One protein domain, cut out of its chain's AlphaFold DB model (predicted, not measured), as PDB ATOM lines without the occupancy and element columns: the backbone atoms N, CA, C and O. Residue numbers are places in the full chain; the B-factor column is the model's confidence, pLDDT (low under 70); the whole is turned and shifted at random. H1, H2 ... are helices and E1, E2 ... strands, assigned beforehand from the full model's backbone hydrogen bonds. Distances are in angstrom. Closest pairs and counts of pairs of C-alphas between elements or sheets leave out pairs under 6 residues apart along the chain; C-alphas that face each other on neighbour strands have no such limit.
ATOM      1  N   ILE A  97    -102.528 -29.610 -72.757       62.69
ATOM      2  CA  ILE A  97    -103.076 -30.469 -71.689       62.69
ATOM      3  C   ILE A  97    -104.605 -30.564 -71.837       62.69
ATOM      4  O   ILE A  97    -105.347 -29.761 -71.274       62.69
ATOM      5  N   GLU A  98    -105.105 -31.540 -72.594       72.69
ATOM      6  CA  GLU A  98    -106.525 -31.910 -72.557       72.69
ATOM      7  C   GLU A  98    -106.855 -32.488 -71.175       72.69
ATOM      8  O   GLU A  98    -106.163 -33.391 -70.709       72.69
ATOM      9  N   ILE A  99    -107.861 -31.932 -70.494       79.38
ATOM     10  CA  ILE A  99    -108.321 -32.426 -69.194       79.38
ATOM     11  C   ILE A  99    -109.759 -32.889 -69.362       79.38
ATOM     12  O   ILE A  99    -110.625 -32.076 -69.671       79.38
ATOM     13  N   SER A 100    -110.008 -34.174 -69.122       79.00
ATOM     14  CA  SER A 100    -111.361 -34.728 -69.026       79.00
ATOM     15  C   SER A 100    -111.527 -35.483 -67.711       79.00
ATOM     16  O   SER A 100    -110.633 -36.204 -67.260       79.00
ATOM     17  N   VAL A 101    -112.674 -35.293 -67.058       82.88
ATOM     18  CA  VAL A 101    -113.029 -36.024 -65.832       82.88
ATOM     19  C   VAL A 101    -114.061 -37.079 -66.208       82.88
ATOM     20  O   VAL A 101    -115.168 -36.740 -66.609       82.88
ATOM     21  N   HIS A 102    -113.713 -38.358 -66.095       87.44
ATOM     22  CA  HIS A 102    -114.576 -39.465 -66.509       87.44
ATOM     23  C   HIS A 102    -115.592 -39.882 -65.439       87.44
ATOM     24  O   HIS A 102    -115.608 -39.375 -64.312       87.44
ATOM     25  N   THR A 103    -116.437 -40.841 -65.821       82.75
ATOM     26  CA  THR A 103    -117.509 -41.426 -65.019       82.75
ATOM     27  C   THR A 103    -117.031 -41.819 -63.615       82.75
ATOM     28  O   THR A 103    -115.983 -42.459 -63.473       82.75
ATOM     29  N   PRO A 104    -117.796 -41.474 -62.567       85.31
ATOM     30  CA  PRO A 104    -117.471 -41.820 -61.189       85.31
ATOM     31  C   PRO A 104    -117.399 -43.340 -60.981       85.31
ATOM     32  O   PRO A 104    -118.338 -44.074 -61.291       85.31
ATOM     33  N   LEU A 105    -116.312 -43.811 -60.370       85.69
ATOM     34  CA  LEU A 105    -116.136 -45.194 -59.931       85.69
ATOM     35  C   LEU A 105    -116.335 -45.297 -58.418       85.69
ATOM     36  O   LEU A 105    -115.801 -44.501 -57.641       85.69
ATOM     37  N   LYS A 106    -117.095 -46.301 -57.974       87.38
ATOM     38  CA  LYS A 106    -117.242 -46.617 -56.549       87.38
ATOM     39  C   LYS A 106    -116.087 -47.515 -56.110       87.38
ATOM     40  O   LYS A 106    -115.952 -48.626 -56.610       87.38
ATOM     41  N   HIS A 107    -115.303 -47.059 -55.139       84.31
ATOM     42  CA  HIS A 107    -114.196 -47.819 -54.562       84.31
ATOM     43  C   HIS A 107    -114.192 -47.632 -53.040       84.31
ATOM     44  O   HIS A 107    -114.175 -46.500 -52.562       84.31
ATOM     45  N   ASP A 108    -114.293 -48.725 -52.279       82.69
ATOM     46  CA  ASP A 108    -114.217 -48.747 -50.807       82.69
ATOM     47  C   ASP A 108    -115.086 -47.700 -50.085       82.69
ATOM     48  O   ASP A 108    -114.676 -47.023 -49.147       82.69
ATOM     49  N   GLY A 109    -116.328 -47.524 -50.548       81.50
ATOM     50  CA  GLY A 109    -117.269 -46.571 -49.944       81.50
ATOM     51  C   GLY A 109    -116.987 -45.094 -50.264       81.50
ATOM     52  O   GLY A 109    -117.701 -44.212 -49.759       81.50
ATOM     53  N   HIS A 110    -116.013 -44.835 -51.137       79.06
ATOM     54  CA  HIS A 110    -115.676 -43.544 -51.720       79.06
ATOM     55  C   HIS A 110    -115.988 -43.510 -53.223       79.06
ATOM     56  O   HIS A 110    -116.151 -44.538 -53.881       79.06
ATOM     57  N   VAL A 111    -116.110 -42.291 -53.749       83.94
ATOM     58  CA  VAL A 111    -116.235 -42.031 -55.185       83.94
ATOM     59  C   VAL A 111    -114.875 -41.589 -55.690       83.94
ATOM     60  O   VAL A 111    -114.235 -40.737 -55.070       83.94
ATOM     61  N   VAL A 112    -114.458 -42.165 -56.803       85.00
ATOM     62  CA  VAL A 112    -113.187 -41.910 -57.463       85.00
ATOM     63  C   VAL A 112    -113.477 -41.421 -58.876       85.00
ATOM     64  O   VAL A 112    -114.320 -41.995 -59.558       85.00
ATOM     65  N   TYR A 113    -112.793 -40.367 -59.305       84.56
ATOM     66  CA  TYR A 113    -112.891 -39.843 -60.662       84.56
ATOM     67  C   TYR A 113    -111.584 -40.128 -61.389       84.56
ATOM     68  O   TYR A 113    -110.502 -39.844 -60.869       84.56
ATOM     69  N   THR A 114    -111.671 -40.685 -62.590       82.19
ATOM     70  CA  THR A 114    -110.503 -40.784 -63.465       82.19
ATOM     71  C   THR A 114    -110.349 -39.447 -64.168       82.19
ATOM     72  O   THR A 114    -111.251 -39.034 -64.895       82.19
ATOM     73  N   VAL A 115    -109.238 -38.760 -63.926       80.00
ATOM     74  CA  VAL A 115    -108.896 -37.522 -64.623       80.00
ATOM     75  C   VAL A 115    -107.859 -37.879 -65.675       80.00
ATOM     76  O   VAL A 115    -106.756 -38.328 -65.349       80.00
ATOM     77  N   THR A 116    -108.223 -37.711 -66.939       74.88
ATOM     78  CA  THR A 116    -107.294 -37.899 -68.047       74.88
ATOM     79  C   THR A 116    -106.659 -36.559 -68.349       74.88
ATOM     80  O   THR A 116    -107.341 -35.615 -68.737       74.88
ATOM     81  N   THR A 117    -105.352 -36.489 -68.119       72.31
ATOM     82  CA  THR A 117    -104.466 -35.461 -68.677       72.31
ATOM     83  C   THR A 117    -103.514 -36.149 -69.666       72.31
ATOM     84  O   THR A 117    -103.671 -37.347 -69.910       72.31
ATOM     85  N   LYS A 118    -102.456 -35.485 -70.174       62.31
ATOM     86  CA  LYS A 118    -101.335 -36.205 -70.838       62.31
ATOM     87  C   LYS A 118    -100.789 -37.373 -69.974       62.31
ATOM     88  O   LYS A 118    -100.108 -38.252 -70.492       62.31
ATOM     89  N   VAL A 119    -101.125 -37.411 -68.675       49.78
ATOM     90  CA  VAL A 119    -100.978 -38.552 -67.763       49.78
ATOM     91  C   VAL A 119    -102.332 -38.907 -67.117       49.78
ATOM     92  O   VAL A 119    -103.079 -38.029 -66.680       49.78
ATOM     93  N   PHE A 120    -102.662 -40.196 -67.012       50.19
ATOM     94  CA  PHE A 120    -103.852 -40.654 -66.285       50.19
ATOM     95  C   PHE A 120    -103.637 -40.533 -64.775       50.19
ATOM     96  O   PHE A 120    -102.718 -41.149 -64.231       50.19
ATOM     97  N   ILE A 121    -104.492 -39.773 -64.087       67.25
ATOM     98  CA  ILE A 121    -104.457 -39.653 -62.627       67.25
ATOM     99  C   ILE A 121    -105.827 -40.010 -62.061       67.25
ATOM    100  O   ILE A 121    -106.856 -39.421 -62.386       67.25
ATOM    101  N   THR A 122    -105.830 -40.976 -61.153       65.56
ATOM    102  CA  THR A 122    -107.013 -41.342 -60.383       65.56
ATOM    103  C   THR A 122    -107.172 -40.354 -59.226       65.56
ATOM    104  O   THR A 122    -106.384 -40.369 -58.279       65.56
ATOM    105  N   ALA A 123    -108.174 -39.476 -59.285       70.38
ATOM    106  CA  ALA A 123    -108.391 -38.436 -58.286       70.38
ATOM    107  C   ALA A 123    -109.562 -38.776 -57.355       70.38
ATOM    108  O   ALA A 123    -110.674 -39.094 -57.779       70.38
ATOM    109  N   THR A 124    -109.330 -38.665 -56.048       76.19
ATOM    110  CA  THR A 124    -110.406 -38.713 -55.047       76.19
ATOM    111  C   THR A 124    -110.842 -37.292 -54.676       76.19
ATOM    112  O   THR A 124    -110.029 -36.368 -54.743       76.19
ATOM    113  N   PRO A 125    -112.079 -37.077 -54.186       73.88
ATOM    114  CA  PRO A 125    -112.496 -35.776 -53.658       73.88
ATOM    115  C   PRO A 125    -111.553 -35.229 -52.575       73.88
ATOM    116  O   PRO A 125    -111.344 -34.024 -52.485       73.88
ATOM    117  N   LYS A 126    -110.941 -36.116 -51.775       79.31
ATOM    118  CA  LYS A 126    -109.933 -35.745 -50.771       79.31
ATOM    119  C   LYS A 126    -108.658 -35.203 -51.415       79.31
ATOM    120  O   LYS A 126    -108.120 -34.220 -50.921       79.31
ATOM    121  N   LEU A 127    -108.205 -35.811 -52.515       77.75
ATOM    122  CA  LEU A 127    -107.049 -35.326 -53.268       77.75
ATOM    123  C   LEU A 127    -107.307 -33.926 -53.829       77.75
ATOM    124  O   LEU A 127    -106.422 -33.086 -53.767       77.75
ATOM    125  N   TYR A 128    -108.516 -33.659 -54.321       77.62
ATOM    126  CA  TYR A 128    -108.870 -32.338 -54.841       77.62
ATOM    127  C   TYR A 128    -108.925 -31.263 -53.744       77.62
ATOM    128  O   TYR A 128    -108.393 -30.172 -53.928       77.62
ATOM    129  N   ILE A 129    -109.497 -31.580 -52.575       82.62
ATOM    130  CA  ILE A 129    -109.465 -30.683 -51.405       82.62
ATOM    131  C   ILE A 129    -108.020 -30.391 -51.003       82.62
ATOM    132  O   ILE A 129    -107.653 -29.227 -50.870       82.62
ATOM    133  N   TRP A 130    -107.200 -31.436 -50.870       85.62
ATOM    134  CA  TRP A 130    -105.787 -31.292 -50.541       85.62
ATOM    135  C   TRP A 130    -105.050 -30.446 -51.584       85.62
ATOM    136  O   TRP A 130    -104.334 -29.523 -51.216       85.62
ATOM    137  N   LEU A 131    -105.263 -30.702 -52.879       78.88
ATOM    138  CA  LEU A 131    -104.649 -29.940 -53.964       78.88
ATOM    139  C   LEU A 131    -105.046 -28.468 -53.877       78.88
ATOM    140  O   LEU A 131    -104.179 -27.603 -53.924       78.88
ATOM    141  N   ARG A 132    -106.334 -28.176 -53.674       80.56
ATOM    142  CA  ARG A 132    -106.812 -26.806 -53.487       80.56
ATOM    143  C   ARG A 132    -106.161 -26.144 -52.276       80.56
ATOM    144  O   ARG A 132    -105.735 -25.002 -52.380       80.56
ATOM    145  N   GLU A 133    -106.067 -26.834 -51.142       83.19
ATOM    146  CA  GLU A 133    -105.394 -26.322 -49.941       83.19
ATOM    147  C   GLU A 133    -103.911 -26.038 -50.202       83.19
ATOM    148  O   GLU A 133    -103.415 -24.982 -49.807       83.19
ATOM    149  N   GLN A 134    -103.221 -26.924 -50.929       78.00
ATOM    150  CA  GLN A 134    -101.838 -26.700 -51.349       78.00
ATOM    151  C   GLN A 134    -101.719 -25.507 -52.298       78.00
ATOM    152  O   GLN A 134    -100.832 -24.682 -52.106       78.00
ATOM    153  N   MET A 135    -102.624 -25.351 -53.265       72.88
ATOM    154  CA  MET A 135    -102.631 -24.193 -54.162       72.88
ATOM    155  C   MET A 135    -102.919 -22.900 -53.399       72.88
ATOM    156  O   MET A 135    -102.206 -21.922 -53.581       72.88
ATOM    157  N   CYS A 136    -103.877 -22.893 -52.469       71.88
ATOM    158  CA  CYS A 136    -104.130 -21.739 -51.603       71.88
ATOM    159  C   CYS A 136    -102.901 -21.384 -50.755       71.88
ATOM    160  O   CYS A 136    -102.669 -20.210 -50.466       71.88
ATOM    161  N   PHE A 137    -102.130 -22.388 -50.336       69.75
ATOM    162  CA  PHE A 137    -100.930 -22.193 -49.534       69.75
ATOM    163  C   PHE A 137     -99.739 -21.687 -50.362       69.75
ATOM    164  O   PHE A 137     -99.067 -20.747 -49.930       69.75
ATOM    165  N   GLN A 138     -99.491 -22.294 -51.527       68.94
ATOM    166  CA  GLN A 138     -98.328 -22.043 -52.387       68.94
ATOM    167  C   GLN A 138     -98.527 -20.855 -53.338       68.94
ATOM    168  O   GLN A 138     -97.587 -20.107 -53.587       68.94
ATOM    169  N   GLN A 139     -99.741 -20.659 -53.852       70.06
ATOM    170  CA  GLN A 139    -100.095 -19.629 -54.832       70.06
ATOM    171  C   GLN A 139    -100.986 -18.562 -54.192       70.06
ATOM    172  O   GLN A 139    -102.147 -18.352 -54.554       70.06
ATOM    173  N   ARG A 140    -100.436 -17.863 -53.199       68.12
ATOM    174  CA  ARG A 140    -101.150 -16.754 -52.564       68.12
ATOM    175  C   ARG A 140    -101.290 -15.593 -53.554       68.12
ATOM    176  O   ARG A 140    -100.331 -15.241 -54.234       68.12
ATOM    177  N   GLY A 141    -102.483 -15.008 -53.642       63.06
ATOM    178  CA  GLY A 141    -102.787 -13.954 -54.619       63.06
ATOM    179  C   GLY A 141    -103.485 -14.440 -55.898       63.06
ATOM    180  O   GLY A 141    -103.861 -13.615 -56.723       63.06
ATOM    181  N   TYR A 142    -103.710 -15.747 -56.053       70.44
ATOM    182  CA  TYR A 142    -104.415 -16.318 -57.203       70.44
ATOM    183  C   TYR A 142    -105.890 -16.575 -56.879       70.44
ATOM    184  O   TYR A 142    -106.227 -16.952 -55.755       70.44
ATOM    185  N   ILE A 143    -106.780 -16.357 -57.852       76.75
ATOM    186  CA  ILE A 143    -108.194 -16.737 -57.732       76.75
ATOM    187  C   ILE A 143    -108.269 -18.240 -57.973       76.75
ATOM    188  O   ILE A 143    -108.100 -18.702 -59.091       76.75
ATOM    189  N   ILE A 144    -108.491 -19.009 -56.914       80.19
ATOM    190  CA  ILE A 144    -108.564 -20.467 -57.016       80.19
ATOM    191  C   ILE A 144    -110.033 -20.870 -57.169       80.19
ATOM    192  O   ILE A 144    -110.842 -20.450 -56.332       80.19
ATOM    193  N   PRO A 145    -110.389 -21.690 -58.177       81.00
ATOM    194  CA  PRO A 145    -111.756 -22.146 -58.380       81.00
ATOM    195  C   PRO A 145    -112.369 -22.747 -57.107       81.00
ATOM    196  O   PRO A 145    -111.667 -23.350 -56.275       81.00
ATOM    197  N   PRO A 146    -113.679 -22.561 -56.912       79.56
ATOM    198  CA  PRO A 146    -114.362 -23.101 -55.756       79.56
ATOM    199  C   PRO A 146    -114.443 -24.634 -55.827       79.56
ATOM    200  O   PRO A 146    -114.276 -25.249 -56.881       79.56
ATOM    201  N   LEU A 147    -114.646 -25.265 -54.668       79.50
ATOM    202  CA  LEU A 147    -114.838 -26.711 -54.612       79.50
ATOM    203  C   LEU A 147    -116.250 -27.041 -55.098       79.50
ATOM    204  O   LEU A 147    -117.178 -26.387 -54.638       79.50
ATOM    205  N   PRO A 148    -116.449 -28.109 -55.887       79.38
ATOM    206  CA  PRO A 148    -117.794 -28.561 -56.203       79.38
ATOM    207  C   PRO A 148    -118.572 -28.866 -54.913       79.38
ATOM    208  O   PRO A 148    -117.964 -29.253 -53.898       79.38
ATOM    209  N   PRO A 149    -119.909 -28.754 -54.945       72.12
ATOM    210  CA  PRO A 149    -120.737 -28.779 -53.754       72.12
ATOM    211  C   PRO A 149    -120.443 -29.981 -52.847       72.12
ATOM    212  O   PRO A 149    -120.276 -31.145 -53.264       72.12
ATOM    213  N   LYS A 150    -120.364 -29.687 -51.547       77.38
ATOM    214  CA  LYS A 150    -120.268 -30.726 -50.525       77.38
ATOM    215  C   LYS A 150    -121.579 -31.497 -50.506       77.38
ATOM    216  O   LYS A 150    -122.662 -30.940 -50.642       77.38
ATOM    217  N   HIS A 151    -121.456 -32.808 -50.344       66.25
ATOM    218  CA  HIS A 151    -122.626 -33.655 -50.188       66.25
ATOM    219  C   HIS A 151    -123.296 -33.291 -48.856       66.25
ATOM    220  O   HIS A 151    -122.613 -33.252 -47.831       66.25
ATOM    221  N   ASN A 152    -124.592 -32.978 -48.881       60.91
ATOM    222  CA  ASN A 152    -125.356 -32.728 -47.665       60.91
ATOM    223  C   ASN A 152    -125.699 -34.085 -47.043       60.91
ATOM    224  O   ASN A 152    -126.346 -34.896 -47.703       60.91
ATOM    225  N   THR A 153    -125.257 -34.343 -45.809       60.47
ATOM    226  CA  THR A 153    -125.167 -35.668 -45.153       60.47
ATOM    227  C   THR A 153    -126.455 -36.505 -45.161       60.47
ATOM    228  O   THR A 153    -126.413 -37.698 -44.875       60.47
ATOM    229  N   THR A 154    -127.591 -35.889 -45.479       58.56
ATOM    230  CA  THR A 154    -128.930 -36.476 -45.555       58.56
ATOM    231  C   THR A 154    -129.269 -37.148 -46.893       58.56
ATOM    232  O   THR A 154    -130.177 -37.973 -46.921       58.56
ATOM    233  N   LEU A 155    -128.573 -36.846 -47.996       64.00
ATOM    234  CA  LEU A 155    -128.861 -37.427 -49.322       64.00
ATOM    235  C   LEU A 155    -128.014 -38.679 -49.631       64.00
ATOM    236  O   LEU A 155    -127.024 -38.984 -48.971       64.00
ATOM    237  N   ASN A 156    -128.365 -39.447 -50.664       78.69
ATOM    238  CA  ASN A 156    -127.539 -40.581 -51.085       78.69
ATOM    239  C   ASN A 156    -126.251 -40.066 -51.756       78.69
ATOM    240  O   ASN A 156    -126.300 -39.459 -52.820       78.69
ATOM    241  N   LYS A 157    -125.079 -40.299 -51.150       78.19
ATOM    242  CA  LYS A 157    -123.773 -39.869 -51.700       78.19
ATOM    243  C   LYS A 157    -123.367 -40.552 -53.009       78.19
ATOM    244  O   LYS A 157    -122.366 -40.156 -53.600       78.19
ATOM    245  N   PHE A 158    -124.113 -41.574 -53.424       82.56
ATOM    246  CA  PHE A 158    -123.963 -42.280 -54.696       82.56
ATOM    247  C   PHE A 158    -125.122 -42.004 -55.658       82.56
ATOM    248  O   PHE A 158    -125.305 -42.758 -56.609       82.56
ATOM    249  N   ASP A 159    -125.922 -40.970 -55.398       84.44
ATOM    250  CA  ASP A 159    -126.948 -40.540 -56.337       84.44
ATOM    251  C   ASP A 159    -126.305 -40.162 -57.690       84.44
ATOM    252  O   ASP A 159    -125.432 -39.293 -57.710       84.44
ATOM    253  N   PRO A 160    -126.685 -40.802 -58.813       82.81
ATOM    254  CA  PRO A 160    -126.046 -40.564 -60.105       82.81
ATOM    255  C   PRO A 160    -126.080 -39.100 -60.546       82.81
ATOM    256  O   PRO A 160    -125.090 -38.617 -61.086       82.81
ATOM    257  N   ALA A 161    -127.177 -38.382 -60.272       78.00
ATOM    258  CA  ALA A 161    -127.286 -36.967 -60.619       78.00
ATOM    259  C   ALA A 161    -126.279 -36.131 -59.818       78.00
ATOM    260  O   ALA A 161    -125.516 -35.363 -60.397       78.00
ATOM    261  N   PHE A 162    -126.189 -36.362 -58.506       82.25
ATOM    262  CA  PHE A 162    -125.180 -35.721 -57.664       82.25
ATOM    263  C   PHE A 162    -123.737 -35.986 -58.124       82.25
ATOM    264  O   PHE A 162    -122.895 -35.081 -58.099       82.25
ATOM    265  N   LEU A 163    -123.424 -37.226 -58.513       84.62
ATOM    266  CA  LEU A 163    -122.081 -37.568 -58.979       84.62
ATOM    267  C   LEU A 163    -121.738 -36.864 -60.295       84.62
ATOM    268  O   LEU A 163    -120.597 -36.432 -60.461       84.62
ATOM    269  N   GLU A 164    -122.714 -36.706 -61.185       83.31
ATOM    270  CA  GLU A 164    -122.527 -36.025 -62.465       83.31
ATOM    271  C   GLU A 164    -122.335 -34.514 -62.282       83.31
ATOM    272  O   GLU A 164    -121.361 -33.957 -62.793       83.31
ATOM    273  N   THR A 165    -123.158 -33.859 -61.450       79.19
ATOM    274  CA  THR A 165    -122.963 -32.448 -61.063       79.19
ATOM    275  C   THR A 165    -121.560 -32.227 -60.491       79.19
ATOM    276  O   THR A 165    -120.856 -31.280 -60.853       79.19
ATOM    277  N   ARG A 166    -121.100 -33.137 -59.622       83.25
ATOM    278  CA  ARG A 166    -119.755 -33.065 -59.041       83.25
ATOM    279  C   ARG A 166    -118.651 -33.287 -60.080       83.25
ATOM    280  O   ARG A 166    -117.641 -32.587 -60.013       83.25
ATOM    281  N   ARG A 167    -118.814 -34.237 -61.009       87.06
ATOM    282  CA  ARG A 167    -117.863 -34.503 -62.104       87.06
ATOM    283  C   ARG A 167    -117.658 -33.252 -62.955       87.06
ATOM    284  O   ARG A 167    -116.522 -32.822 -63.138       87.06
ATOM    285  N   HIS A 168    -118.757 -32.637 -63.388       79.25
ATOM    286  CA  HIS A 168    -118.735 -31.403 -64.165       79.25
ATOM    287  C   HIS A 168    -118.100 -30.235 -63.402       79.25
ATOM    288  O   HIS A 168    -117.305 -29.495 -63.977       79.25
ATOM    289  N   GLY A 169    -118.398 -30.081 -62.107       79.94
ATOM    290  CA  GLY A 169    -117.771 -29.045 -61.280       79.94
ATOM    291  C   GLY A 169    -116.249 -29.215 -61.162       79.94
ATOM    292  O   GLY A 169    -115.510 -28.239 -61.271       79.94
ATOM    293  N   LEU A 170    -115.761 -30.455 -61.012       82.81
ATOM    294  CA  LEU A 170    -114.320 -30.748 -61.021       82.81
ATOM    295  C   LEU A 170    -113.680 -30.418 -62.371       82.81
ATOM    296  O   LEU A 170    -112.631 -29.783 -62.408       82.81
ATOM    297  N   GLU A 171    -114.307 -30.842 -63.465       82.69
ATOM    298  CA  GLU A 171    -113.826 -30.596 -64.826       82.69
ATOM    299  C   GLU A 171    -113.685 -29.099 -65.107       82.69
ATOM    300  O   GLU A 171    -112.610 -28.647 -65.500       82.69
ATOM    301  N   ARG A 172    -114.722 -28.309 -64.794       81.31
ATOM    302  CA  ARG A 172    -114.673 -26.844 -64.892       81.31
ATOM    303  C   ARG A 172    -113.524 -26.267 -64.076       81.31
ATOM    304  O   ARG A 172    -112.756 -25.464 -64.594       81.31
ATOM    305  N   ALA A 173    -113.371 -26.699 -62.826       79.62
ATOM    306  CA  ALA A 173    -112.317 -26.180 -61.972       79.62
ATOM    307  C   ALA A 173    -110.911 -26.485 -62.512       79.62
ATOM    308  O   ALA A 173    -110.046 -25.614 -62.474       79.62
ATOM    309  N   PHE A 174    -110.673 -27.684 -63.050       80.06
ATOM    310  CA  PHE A 174    -109.389 -28.015 -63.670       80.06
ATOM    311  C   PHE A 174    -109.134 -27.236 -64.962       80.06
ATOM    312  O   PHE A 174    -108.005 -26.806 -65.190       80.06
ATOM    313  N   LEU A 175    -110.162 -27.011 -65.782       78.75
ATOM    314  CA  LEU A 175    -110.044 -26.188 -66.986       78.75
ATOM    315  C   LEU A 175    -109.723 -24.727 -66.644       78.75
ATOM    316  O   LEU A 175    -108.860 -24.134 -67.289       78.75
ATOM    317  N   THR A 176    -110.332 -24.170 -65.592       74.56
ATOM    318  CA  THR A 176    -109.965 -22.840 -65.084       74.56
ATOM    319  C   THR A 176    -108.523 -22.832 -64.583       74.56
ATOM    320  O   THR A 176    -107.752 -21.956 -64.949       74.56
ATOM    321  N   LEU A 177    -108.105 -23.837 -63.802       74.88
ATOM    322  CA  LEU A 177    -106.715 -23.949 -63.339       74.88
ATOM    323  C   LEU A 177    -105.709 -24.056 -64.491       74.88
ATOM    324  O   LEU A 177    -104.625 -23.490 -64.391       74.88
ATOM    325  N   ARG A 178    -106.064 -24.730 -65.590       71.50
ATOM    326  CA  ARG A 178    -105.240 -24.774 -66.804       71.50
ATOM    327  C   ARG A 178    -105.102 -23.395 -67.437       71.50
ATOM    328  O   ARG A 178    -104.027 -23.062 -67.919       71.50
ATOM    329  N   SER A 179    -106.169 -22.595 -67.462       64.69
ATOM    330  CA  SER A 179    -106.096 -21.284 -68.102       64.69
ATOM    331  C   SER A 179    -105.135 -20.346 -67.365       64.69
ATOM    332  O   SER A 179    -104.616 -19.446 -68.006       64.69
ATOM    333  N   HIS A 180    -104.826 -20.555 -66.077       64.12
ATOM    334  CA  HIS A 180    -104.071 -19.635 -65.204       64.12
ATOM    335  C   HIS A 180    -102.595 -19.324 -65.552       64.12
ATOM    336  O   HIS A 180    -101.957 -18.576 -64.806       64.12
ATOM    337  N   GLU A 181    -102.034 -19.793 -66.665       53.34
ATOM    338  CA  GLU A 181    -100.657 -19.454 -67.041       53.34
ATOM    339  C   GLU A 181    -100.532 -18.023 -67.604       53.34
ATOM    340  O   GLU A 181    -101.276 -17.613 -68.492       53.34
ATOM    341  N   LEU A 182     -99.562 -17.282 -67.053       48.72
ATOM    342  CA  LEU A 182     -98.967 -16.033 -67.553       48.72
ATOM    343  C   LEU A 182     -99.896 -14.824 -67.732       48.72
ATOM    344  O   LEU A 182    -100.496 -14.655 -68.783       48.72
TER     345      LEU A 182
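AT A GLANCE: This is residues 97 to 182 of the 428 residues of a protein of Monosiga brevicollis (UniProt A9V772). What shape do these atoms make? A small three-stranded sheet, E1 E2 E3, has two helices that point much the same way and only graze it; the long link, residues 139 to 159, folds back from the end of H1 to the start of H2. How is it built? The printed part has 86 residues, with E1, E2, E3, H1 and H2 in chain order, class mixed, helices and strands; the strands form an antiparallel meander, each the neighbour of the one before. How large is it? It is compact, with a radius of gyration of the C-alphas of 13.3 A and spans of 40 by 27 by 20 A.

IN THESE COORDINATES: Where are the strands? E2, residues 110 to 116, is 19.2 A long; E1 is residues 105 to 107, from C-alpha 105 at (-116.136, -45.194, -59.931), and E3 residues 120 to 123. Where are the helices? H1, residues 125 to 138, is 19.8 A long, and H2, residues 160 to 179, is 28.9 A long, ending at C-alpha 179 (-106.096, -21.284, -68.102).

HOW THE PARTS SIT: How do the strands pair? Inner strand E2 forms hairpins with E1, where N 105 and O 112 are 2.8 A apart, and with E3, where N 115 and O 121 are 2.9 A apart. The pairing is staggered: E2 pairs with E1 over 110 to 112 and with E3 over 113 to 116. Where do the helices meet the sheet? H1 only grazes it with residues 125 to 127; its closest C-alphas to E2 are those of Val 112 and Pro 125, 7.3 A. H2 only grazes it with residues 163 to 174; its closest C-alphas to E2 are those of Tyr 113 and Arg 167, 7.4 A. H1 and H2 are apart, but only just, at 8.4 A. Are the helix backbones regularly spaced? In H1 and H2 every O i to N i+4 pair is within hydrogen-bond range.

THE WHOLE: How far does it reach? The two C-alphas farthest apart are those of Thr 154 and Leu 182, 42.4 A, and the printed part has no cut. Which link is long? The link from H1 to H2 is long, with 21 residues. Where is confidence low? Mean pLDDT of the printed part is 75.7; residues under 70 include 118 to 122, 151 to 155 and 179 to 182.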